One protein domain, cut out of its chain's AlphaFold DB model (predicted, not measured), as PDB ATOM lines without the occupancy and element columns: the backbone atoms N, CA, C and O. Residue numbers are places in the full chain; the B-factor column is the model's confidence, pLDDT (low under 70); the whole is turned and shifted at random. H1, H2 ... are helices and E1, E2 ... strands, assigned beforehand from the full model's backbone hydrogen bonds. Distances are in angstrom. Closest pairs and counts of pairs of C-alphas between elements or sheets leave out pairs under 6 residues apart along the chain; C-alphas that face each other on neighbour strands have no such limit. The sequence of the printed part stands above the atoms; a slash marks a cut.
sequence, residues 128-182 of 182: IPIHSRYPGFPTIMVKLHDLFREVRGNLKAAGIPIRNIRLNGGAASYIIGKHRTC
ATOM      1  N   ILE A 128      11.165  35.846 232.298       96.69
ATOM      2  CA  ILE A 128      12.613  36.036 232.242       96.69
ATOM      3  C   ILE A 128      13.067  36.232 230.788       96.69
ATOM      4  O   ILE A 128      12.599  35.507 229.905       96.69
ATOM      5  N   PRO A 129      13.958  37.199 230.517       97.00
ATOM      6  CA  PRO A 129      14.571  37.344 229.205       97.00
ATOM      7  C   PRO A 129      15.651  36.278 229.003       97.00
ATOM      8  O   PRO A 129      16.501  36.068 229.871       97.00
ATOM      9  N   ILE A 130      15.656  35.641 227.836       96.44
ATOM     10  CA  ILE A 130      16.763  34.812 227.360       96.44
ATOM     11  C   ILE A 130      17.362  35.526 226.156       96.44
ATOM     12  O   ILE A 130      16.724  35.677 225.113       96.44
ATOM     13  N   HIS A 131      18.592  35.993 226.331       96.06
ATOM     14  CA  HIS A 131      19.335  36.691 225.295       96.06
ATOM     15  C   HIS A 131      19.975  35.675 224.356       96.06
ATOM     16  O   HIS A 131      20.549  34.678 224.803       96.06
ATOM     17  N   SER A 132      19.901  35.941 223.056       94.88
ATOM     18  CA  SER A 132      20.695  35.188 222.095       94.88
ATOM     19  C   SER A 132      22.162  35.599 222.182       94.88
ATOM     20  O   SER A 132      22.489  36.741 222.501       94.88
ATOM     21  N   ARG A 133      23.054  34.662 221.856       95.44
ATOM     22  CA  ARG A 133      24.479  34.954 221.665       95.44
ATOM     23  C   ARG A 133      24.750  35.614 220.311       95.44
ATOM     24  O   ARG A 133      25.735  36.333 220.183       95.44
ATOM     25  N   TYR A 134      23.931  35.329 219.296       95.69
ATOM     26  CA  TYR A 134      24.196  35.784 217.933       95.69
ATOM     27  C   TYR A 134      23.589  37.176 217.674       95.69
ATOM     28  O   TYR A 134      22.424  37.397 218.027       95.69
ATOM     29  N   PRO A 135      24.338  38.102 217.042       94.69
ATOM     30  CA  PRO A 135      23.862  39.449 216.731       94.69
ATOM     31  C   PRO A 135      22.596  39.448 215.868       94.69
ATOM     32  O   PRO A 135      22.539  38.792 214.837       94.69
ATOM     33  N   GLY A 136      21.578  40.213 216.261       91.81
ATOM     34  CA  GLY A 136      20.335  40.330 215.489       91.81
ATOM     35  C   GLY A 136      19.274  39.267 215.792       91.81
ATOM     36  O   GLY A 136      18.176  39.360 215.252       91.81
ATOM     37  N   PHE A 137      19.532  38.306 216.688       96.56
ATOM     38  CA  PHE A 137      18.450  37.465 217.214       96.56
ATOM     39  C   PHE A 137      17.709  38.169 218.354       96.56
ATOM     40  O   PHE A 137      18.349  38.722 219.253       96.56
ATOM     41  N   PRO A 138      16.368  38.105 218.362       95.81
ATOM     42  CA  PRO A 138      15.571  38.742 219.395       95.81
ATOM     43  C   PRO A 138      15.752  38.048 220.750       95.81
ATOM     44  O   PRO A 138      15.873  36.824 220.839       95.81
ATOM     45  N   THR A 139      15.706  38.839 221.820       96.88
ATOM     46  CA  THR A 139      15.551  38.320 223.182       96.88
ATOM     47  C   THR A 139      14.172  37.689 223.316       96.88
ATOM     48  O   THR A 139      13.159  38.345 223.071       96.88
ATOM     49  N   ILE A 140      14.121  36.429 223.740       96.06
ATOM     50  CA  ILE A 140      12.851  35.748 223.998       96.06
ATOM     51  C   ILE A 140      12.446  35.949 225.456       96.06
ATOM     52  O   ILE A 140      13.271  35.880 226.366       96.06
ATOM     53  N   MET A 141      11.161  36.193 225.682       96.56
ATOM     54  CA  MET A 141      10.589  36.354 227.015       96.56
ATOM     55  C   MET A 141       9.877  35.062 227.397       96.56
ATOM     56  O   MET A 141       8.901  34.680 226.757       96.56
ATOM     57  N   VAL A 142      10.369  34.374 228.426       96.44
ATOM     58  CA  VAL A 142       9.910  33.023 228.776       96.44
ATOM     59  C   VAL A 142       9.458  32.977 230.227       96.44
ATOM     60  O   VAL A 142      10.078  33.578 231.097       96.44
ATOM     61  N   LYS A 143       8.387  32.233 230.507       97.56
ATOM     62  CA  LYS A 143       8.015  31.841 231.870       97.56
ATOM     63  C   LYS A 143       8.451  30.406 232.115       97.56
ATOM     64  O   LYS A 143       8.289  29.543 231.253       97.56
ATOM     65  N   LEU A 144       8.962  30.134 233.311       96.62
ATOM     66  CA  LEU A 144       9.456  28.800 233.650       96.62
ATOM     67  C   LEU A 144       8.329  27.752 233.645       96.62
ATOM     68  O   LEU A 144       8.542  26.620 233.215       96.62
ATOM     69  N   HIS A 145       7.123  28.142 234.064       96.12
ATOM     70  CA  HIS A 145       5.935  27.289 233.995       96.12
ATOM     71  C   HIS A 145       5.638  26.796 232.569       96.12
ATOM     72  O   HIS A 145       5.401  25.604 232.361       96.12
ATOM     73  N   ASP A 146       5.693  27.694 231.587       96.75
ATOM     74  CA  ASP A 146       5.357  27.370 230.200       96.75
ATOM     75  C   ASP A 146       6.426  26.465 229.582       96.75
ATOM     76  O   ASP A 146       6.095  25.469 228.938       96.75
ATOM     77  N   LEU A 147       7.700  26.724 229.895       95.94
ATOM     78  CA  LEU A 147       8.808  25.856 229.498       95.94
ATOM     79  C   LEU A 147       8.636  24.428 230.034       95.94
ATOM     80  O   LEU A 147       8.797  23.463 229.288       95.94
ATOM     81  N   PHE A 148       8.281  24.262 231.312       95.12
ATOM     82  CA  PHE A 148       8.049  22.932 231.881       95.12
ATOM     83  C   PHE A 148       6.866  22.215 231.239       95.12
ATOM     84  O   PHE A 148       6.931  20.997 231.053       95.12
ATOM     85  N   ARG A 149       5.795  22.943 230.901       96.00
ATOM     86  CA  ARG A 149       4.634  22.369 230.215       96.00
ATOM     87  C   ARG A 149       5.029  21.824 228.845       96.00
ATOM     88  O   ARG A 149       4.710  20.673 228.548       96.00
ATOM     89  N   GLU A 150       5.770  22.616 228.076       96.75
ATOM     90  CA  GLU A 150       6.182  22.275 226.715       96.75
ATOM     91  C   GLU A 150       7.194  21.124 226.693       96.75
ATOM     92  O   GLU A 150       6.982  20.106 226.037       96.75
ATOM     93  N   VAL A 151       8.252  21.211 227.507       96.75
ATOM     94  CA  VAL A 151       9.271  20.153 227.608       96.75
ATOM     95  C   VAL A 151       8.652  18.837 228.077       96.75
ATOM     96  O   VAL A 151       8.970  17.775 227.541       96.75
ATOM     97  N   ARG A 152       7.732  18.880 229.049       96.38
ATOM     98  CA  ARG A 152       7.025  17.677 229.508       96.38
ATOM     99  C   ARG A 152       6.150  17.078 228.408       96.38
ATOM    100  O   ARG A 152       6.076  15.854 228.326       96.38
ATOM    101  N   GLY A 153       5.480  17.908 227.609       96.75
ATOM    102  CA  GLY A 153       4.695  17.466 226.455       96.75
ATOM    103  C   GLY A 153       5.565  16.755 225.422       96.75
ATOM    104  O   GLY A 153       5.287  15.610 225.070       96.75
ATOM    105  N   ASN A 154       6.677  17.382 225.042       97.62
ATOM    106  CA  ASN A 154       7.591  16.861 224.026       97.62
ATOM    107  C   ASN A 154       8.274  15.558 224.457       97.62
ATOM    108  O   ASN A 154       8.331  14.606 223.684       97.62
ATOM    109  N   LEU A 155       8.726  15.463 225.710       98.00
ATOM    110  CA  LEU A 155       9.310  14.226 226.237       98.00
ATOM    111  C   LEU A 155       8.291  13.081 226.293       98.00
ATOM    112  O   LEU A 155       8.623  11.953 225.939       98.00
ATOM    113  N   LYS A 156       7.038  13.365 226.674       96.19
ATOM    114  CA  LYS A 156       5.962  12.363 226.629       96.19
ATOM    115  C   LYS A 156       5.675  11.899 225.203       96.19
ATOM    116  O   LYS A 156       5.514  10.702 224.995       96.19
ATOM    117  N   ALA A 157       5.623  12.823 224.243       97.38
ATOM    118  CA  ALA A 157       5.410  12.501 222.832       97.38
ATOM    119  C   ALA A 157       6.554  11.648 222.256       97.38
ATOM    120  O   ALA A 157       6.311  10.755 221.454       97.38
ATOM    121  N   ALA A 158       7.783  11.858 222.734       97.94
ATOM    122  CA  ALA A 158       8.943  11.033 222.405       97.94
ATOM    123  C   ALA A 158       8.976   9.671 223.135       97.94
ATOM    124  O   ALA A 158       9.956   8.940 223.017       97.94
ATOM    125  N   GLY A 159       7.948   9.324 223.921       97.56
ATOM    126  CA  GLY A 159       7.894   8.071 224.680       97.56
ATOM    127  C   GLY A 159       8.818   8.031 225.904       97.56
ATOM    128  O   GLY A 159       9.054   6.958 226.456       97.56
ATOM    129  N   ILE A 160       9.338   9.179 226.351       97.94
ATOM    130  CA  ILE A 160      10.274   9.270 227.478       97.94
ATOM    131  C   ILE A 160       9.485   9.517 228.777       97.94
ATOM    132  O   ILE A 160       8.909  10.598 228.962       97.94
ATOM    133  N   PRO A 161       9.448   8.555 229.720       94.19
ATOM    134  CA  PRO A 161       8.693   8.710 230.956       94.19
ATOM    135  C   PRO A 161       9.377   9.699 231.910       94.19
ATOM    136  O   PRO A 161      10.555   9.572 232.241       94.19
ATOM    137  N   ILE A 162       8.613  10.666 232.425       95.75
ATOM    138  CA  ILE A 162       9.084  11.626 233.434       95.75
ATOM    139  C   ILE A 162       8.493  11.257 234.790       95.75
ATOM    140  O   ILE A 162       7.275  11.299 234.965       95.75
ATOM    141  N   ARG A 163       9.357  10.978 235.772       95.75
ATOM    142  CA  ARG A 163       8.939  10.716 237.156       95.75
ATOM    143  C   ARG A 163       8.528  12.001 237.876       95.75
ATOM    144  O   ARG A 163       7.377  12.140 238.256       95.75
ATOM    145  N   ASN A 164       9.468  12.932 238.050       94.12
ATOM    146  CA  ASN A 164       9.277  14.176 238.801       94.12
ATOM    147  C   ASN A 164      10.057  15.324 238.147       94.12
ATOM    148  O   ASN A 164      11.131  15.100 237.591       94.12
ATOM    149  N   ILE A 165       9.567  16.555 238.301       94.56
ATOM    150  CA  ILE A 165      10.287  17.792 237.960       94.56
ATOM    151  C   ILE A 165      10.621  18.503 239.273       94.56
ATOM    152  O   ILE A 165       9.776  18.579 240.165       94.56
ATOM    153  N   ARG A 166      11.859  18.982 239.430       95.56
ATOM    154  CA  ARG A 166      12.345  19.589 240.680       95.56
ATOM    155  C   ARG A 166      13.011  20.927 240.396       95.56
ATOM    156  O   ARG A 166      13.812  21.032 239.473       95.56
ATOM    157  N   LEU A 167      12.713  21.917 241.231       95.75
ATOM    158  CA  LEU A 167      13.432  23.186 241.263       95.75
ATOM    159  C   LEU A 167      14.603  23.066 242.246       95.75
ATOM    160  O   LEU A 167      14.405  22.660 243.388       95.75
ATOM    161  N   ASN A 168      15.810  23.408 241.796       95.38
ATOM    162  CA  ASN A 168      17.048  23.292 242.573       95.38
ATOM    163  C   ASN A 168      17.778  24.645 242.655       95.38
ATOM    164  O   ASN A 168      17.293  25.666 242.163       95.38
ATOM    165  N   GLY A 169      18.962  24.639 243.272       95.88
ATOM    166  CA  GLY A 169      19.852  25.797 243.341       95.88
ATOM    167  C   GLY A 169      19.314  26.930 244.218       95.88
ATOM    168  O   GLY A 169      18.454  26.728 245.077       95.88
ATOM    169  N   GLY A 170      19.821  28.144 243.987       95.62
ATOM    170  CA  GLY A 170      19.481  29.325 244.789       95.62
ATOM    171  C   GLY A 170      17.987  29.668 244.800       95.62
ATOM    172  O   GLY A 170      17.486  30.153 245.810       95.62
ATOM    173  N   ALA A 171      17.252  29.345 243.730       94.69
ATOM    174  CA  ALA A 171      15.807  29.561 243.664       94.69
ATOM    175  C   ALA A 171      15.047  28.739 244.719       94.69
ATOM    176  O   ALA A 171      14.157  29.261 245.389       94.69
ATOM    177  N   ALA A 172      15.430  27.473 244.921       96.25
ATOM    178  CA  ALA A 172      14.831  26.629 245.952       96.25
ATOM    179  C   ALA A 172      15.135  27.167 247.359       96.25
ATOM    180  O   ALA A 172      14.231  27.286 248.190       96.25
ATOM    181  N   SER A 173      16.386  27.569 247.604       95.50
ATOM    182  CA  SER A 173      16.795  28.182 248.872       95.50
ATOM    183  C   SER A 173      16.055  29.492 249.151       95.50
ATOM    184  O   SER A 173      15.648  29.728 250.284       95.50
ATOM    185  N   TYR A 174      15.817  30.318 248.129       95.00
ATOM    186  CA  TYR A 174      15.032  31.551 248.240       95.00
ATOM    187  C   TYR A 174      13.571  31.286 248.641       95.00
ATOM    188  O   TYR A 174      13.021  31.978 249.502       95.00
ATOM    189  N   ILE A 175      12.949  30.263 248.051       95.88
ATOM    190  CA  ILE A 175      11.554  29.897 248.331       95.88
ATOM    191  C   ILE A 175      11.392  29.406 249.771       95.88
ATOM    192  O   ILE A 175      10.447  29.798 250.454       95.88
ATOM    193  N   ILE A 176      12.308  28.555 250.238       94.88
ATOM    194  CA  ILE A 176      12.239  27.946 251.576       94.88
ATOM    195  C   ILE A 176      12.777  28.905 252.654       94.88
ATOM    196  O   ILE A 176      12.359  28.841 253.815       94.88
ATOM    197  N   GLY A 177      13.682  29.806 252.271       91.50
ATOM    198  CA  GLY A 177      14.345  30.762 253.144       91.50
ATOM    199  C   GLY A 177      13.387  31.748 253.812       91.50
ATOM    200  O   GLY A 177      12.379  32.187 253.244       91.50
ATOM    201  N   LYS A 178      13.733  32.122 255.047       82.88
ATOM    202  CA  LYS A 178      13.067  33.212 255.764       82.88
ATOM    203  C   LYS A 178      13.384  34.539 255.073       82.88
ATOM    204  O   LYS A 178      14.500  34.736 254.596       82.88
ATOM    205  N   HIS A 179      12.401  35.434 255.030       70.69
ATOM    206  CA  HIS A 179      12.658  36.826 254.675       70.69
ATOM    207  C   HIS A 179      13.645  37.390 255.701       70.69
ATOM    208  O   HIS A 179      13.394  37.289 256.901       70.69
ATOM    209  N   ARG A 180      14.787  37.909 255.249       68.44
ATOM    210  CA  ARG A 180      15.702  38.613 256.145       68.44
ATOM    211  C   ARG A 180      15.244  40.060 256.187       68.44
ATOM    212  O   ARG A 180      15.350  40.757 255.187       68.44
ATOM    213  N   THR A 181      14.639  40.456 257.298       51.16
ATOM    214  CA  THR A 181      14.473  41.869 257.637       51.16
ATOM    215  C   THR A 181      15.850  42.397 258.016       51.16
ATOM    216  O   THR A 181      16.523  41.779 258.843       51.16
ATOM    217  N   CYS A 182      16.281  43.449 257.327       43.44
ATOM    218  CA  CYS A 182      17.500  44.191 257.623       43.44
ATOM    219  C   CYS A 182      17.322  44.998 258.908       43.44
ATOM    220  O   CYS A 182      16.181  45.473 259.124       43.44
TER     221      CYS A 182
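This is residues 128 to 182 of the 182 residues of an uncharacterized protein of Schistosoma curassoni (UniProt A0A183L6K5). This is an open, extended zigzag: a small hairpin of two strands, E1 and E2, leads directly into the long helix H1, and from the far end of H1 a long link folds back towards the short helix H2, which is apart from the other named elements. Residues 176 to 182 stick out as a free tail. The printed part has 55 residues, with E1, E2, H1 and H2 in that order; the two-stranded sheet is antiparallel and the class is mixed, helices and strands. The whole is extended, with a radius of gyration of the C-alphas of 16.1 A, and flat, with spans of 47 by 38 by 15 A.

Begin with E1, residues 128 to 130, and E2, residues 140 to 143, a hairpin of antiparallel neighbour strands at 141 degrees between their directions. Look at C-alphas 129 and 141, which face each other at 4.7 A; N 128 and O 142 are within hydrogen-bond range at 2.8 A, as are N 140 and O 130 at 3.0 A. A tight link joins E2 to H1, residues 144 to 157. E1 and H1 are apart, but only just, at a closest 8.0 A. H2, residues 169 to 176, is apart from E1, E2 and H1. In H1 and H2 every O i to N i+4 pair is within hydrogen-bond range.

Find C-alpha 128 at (12.613, 36.036, 232.242), where E1 begins; it measures 6.5 A, and E2 measures 10.0 A. From C-alpha 144 at (9.456, 28.800, 233.650), H1 runs 20.0 A to C-alpha 157. H2 runs 11.4 A and ends at C-alpha 176, at (12.239, 27.946, 251.576).

The C-alphas of Gly 159 and Cys 182 are the two farthest apart, at 49.8 A. The printed part has no cut, and the link from H1 to H2, with 11 residues, is long. Residues 153 to 159, of which 153 to 157 belong to H1, stand free. The mean pLDDT of the printed part is 93.0; residues 180 to 182, the last of the chain, are under 70.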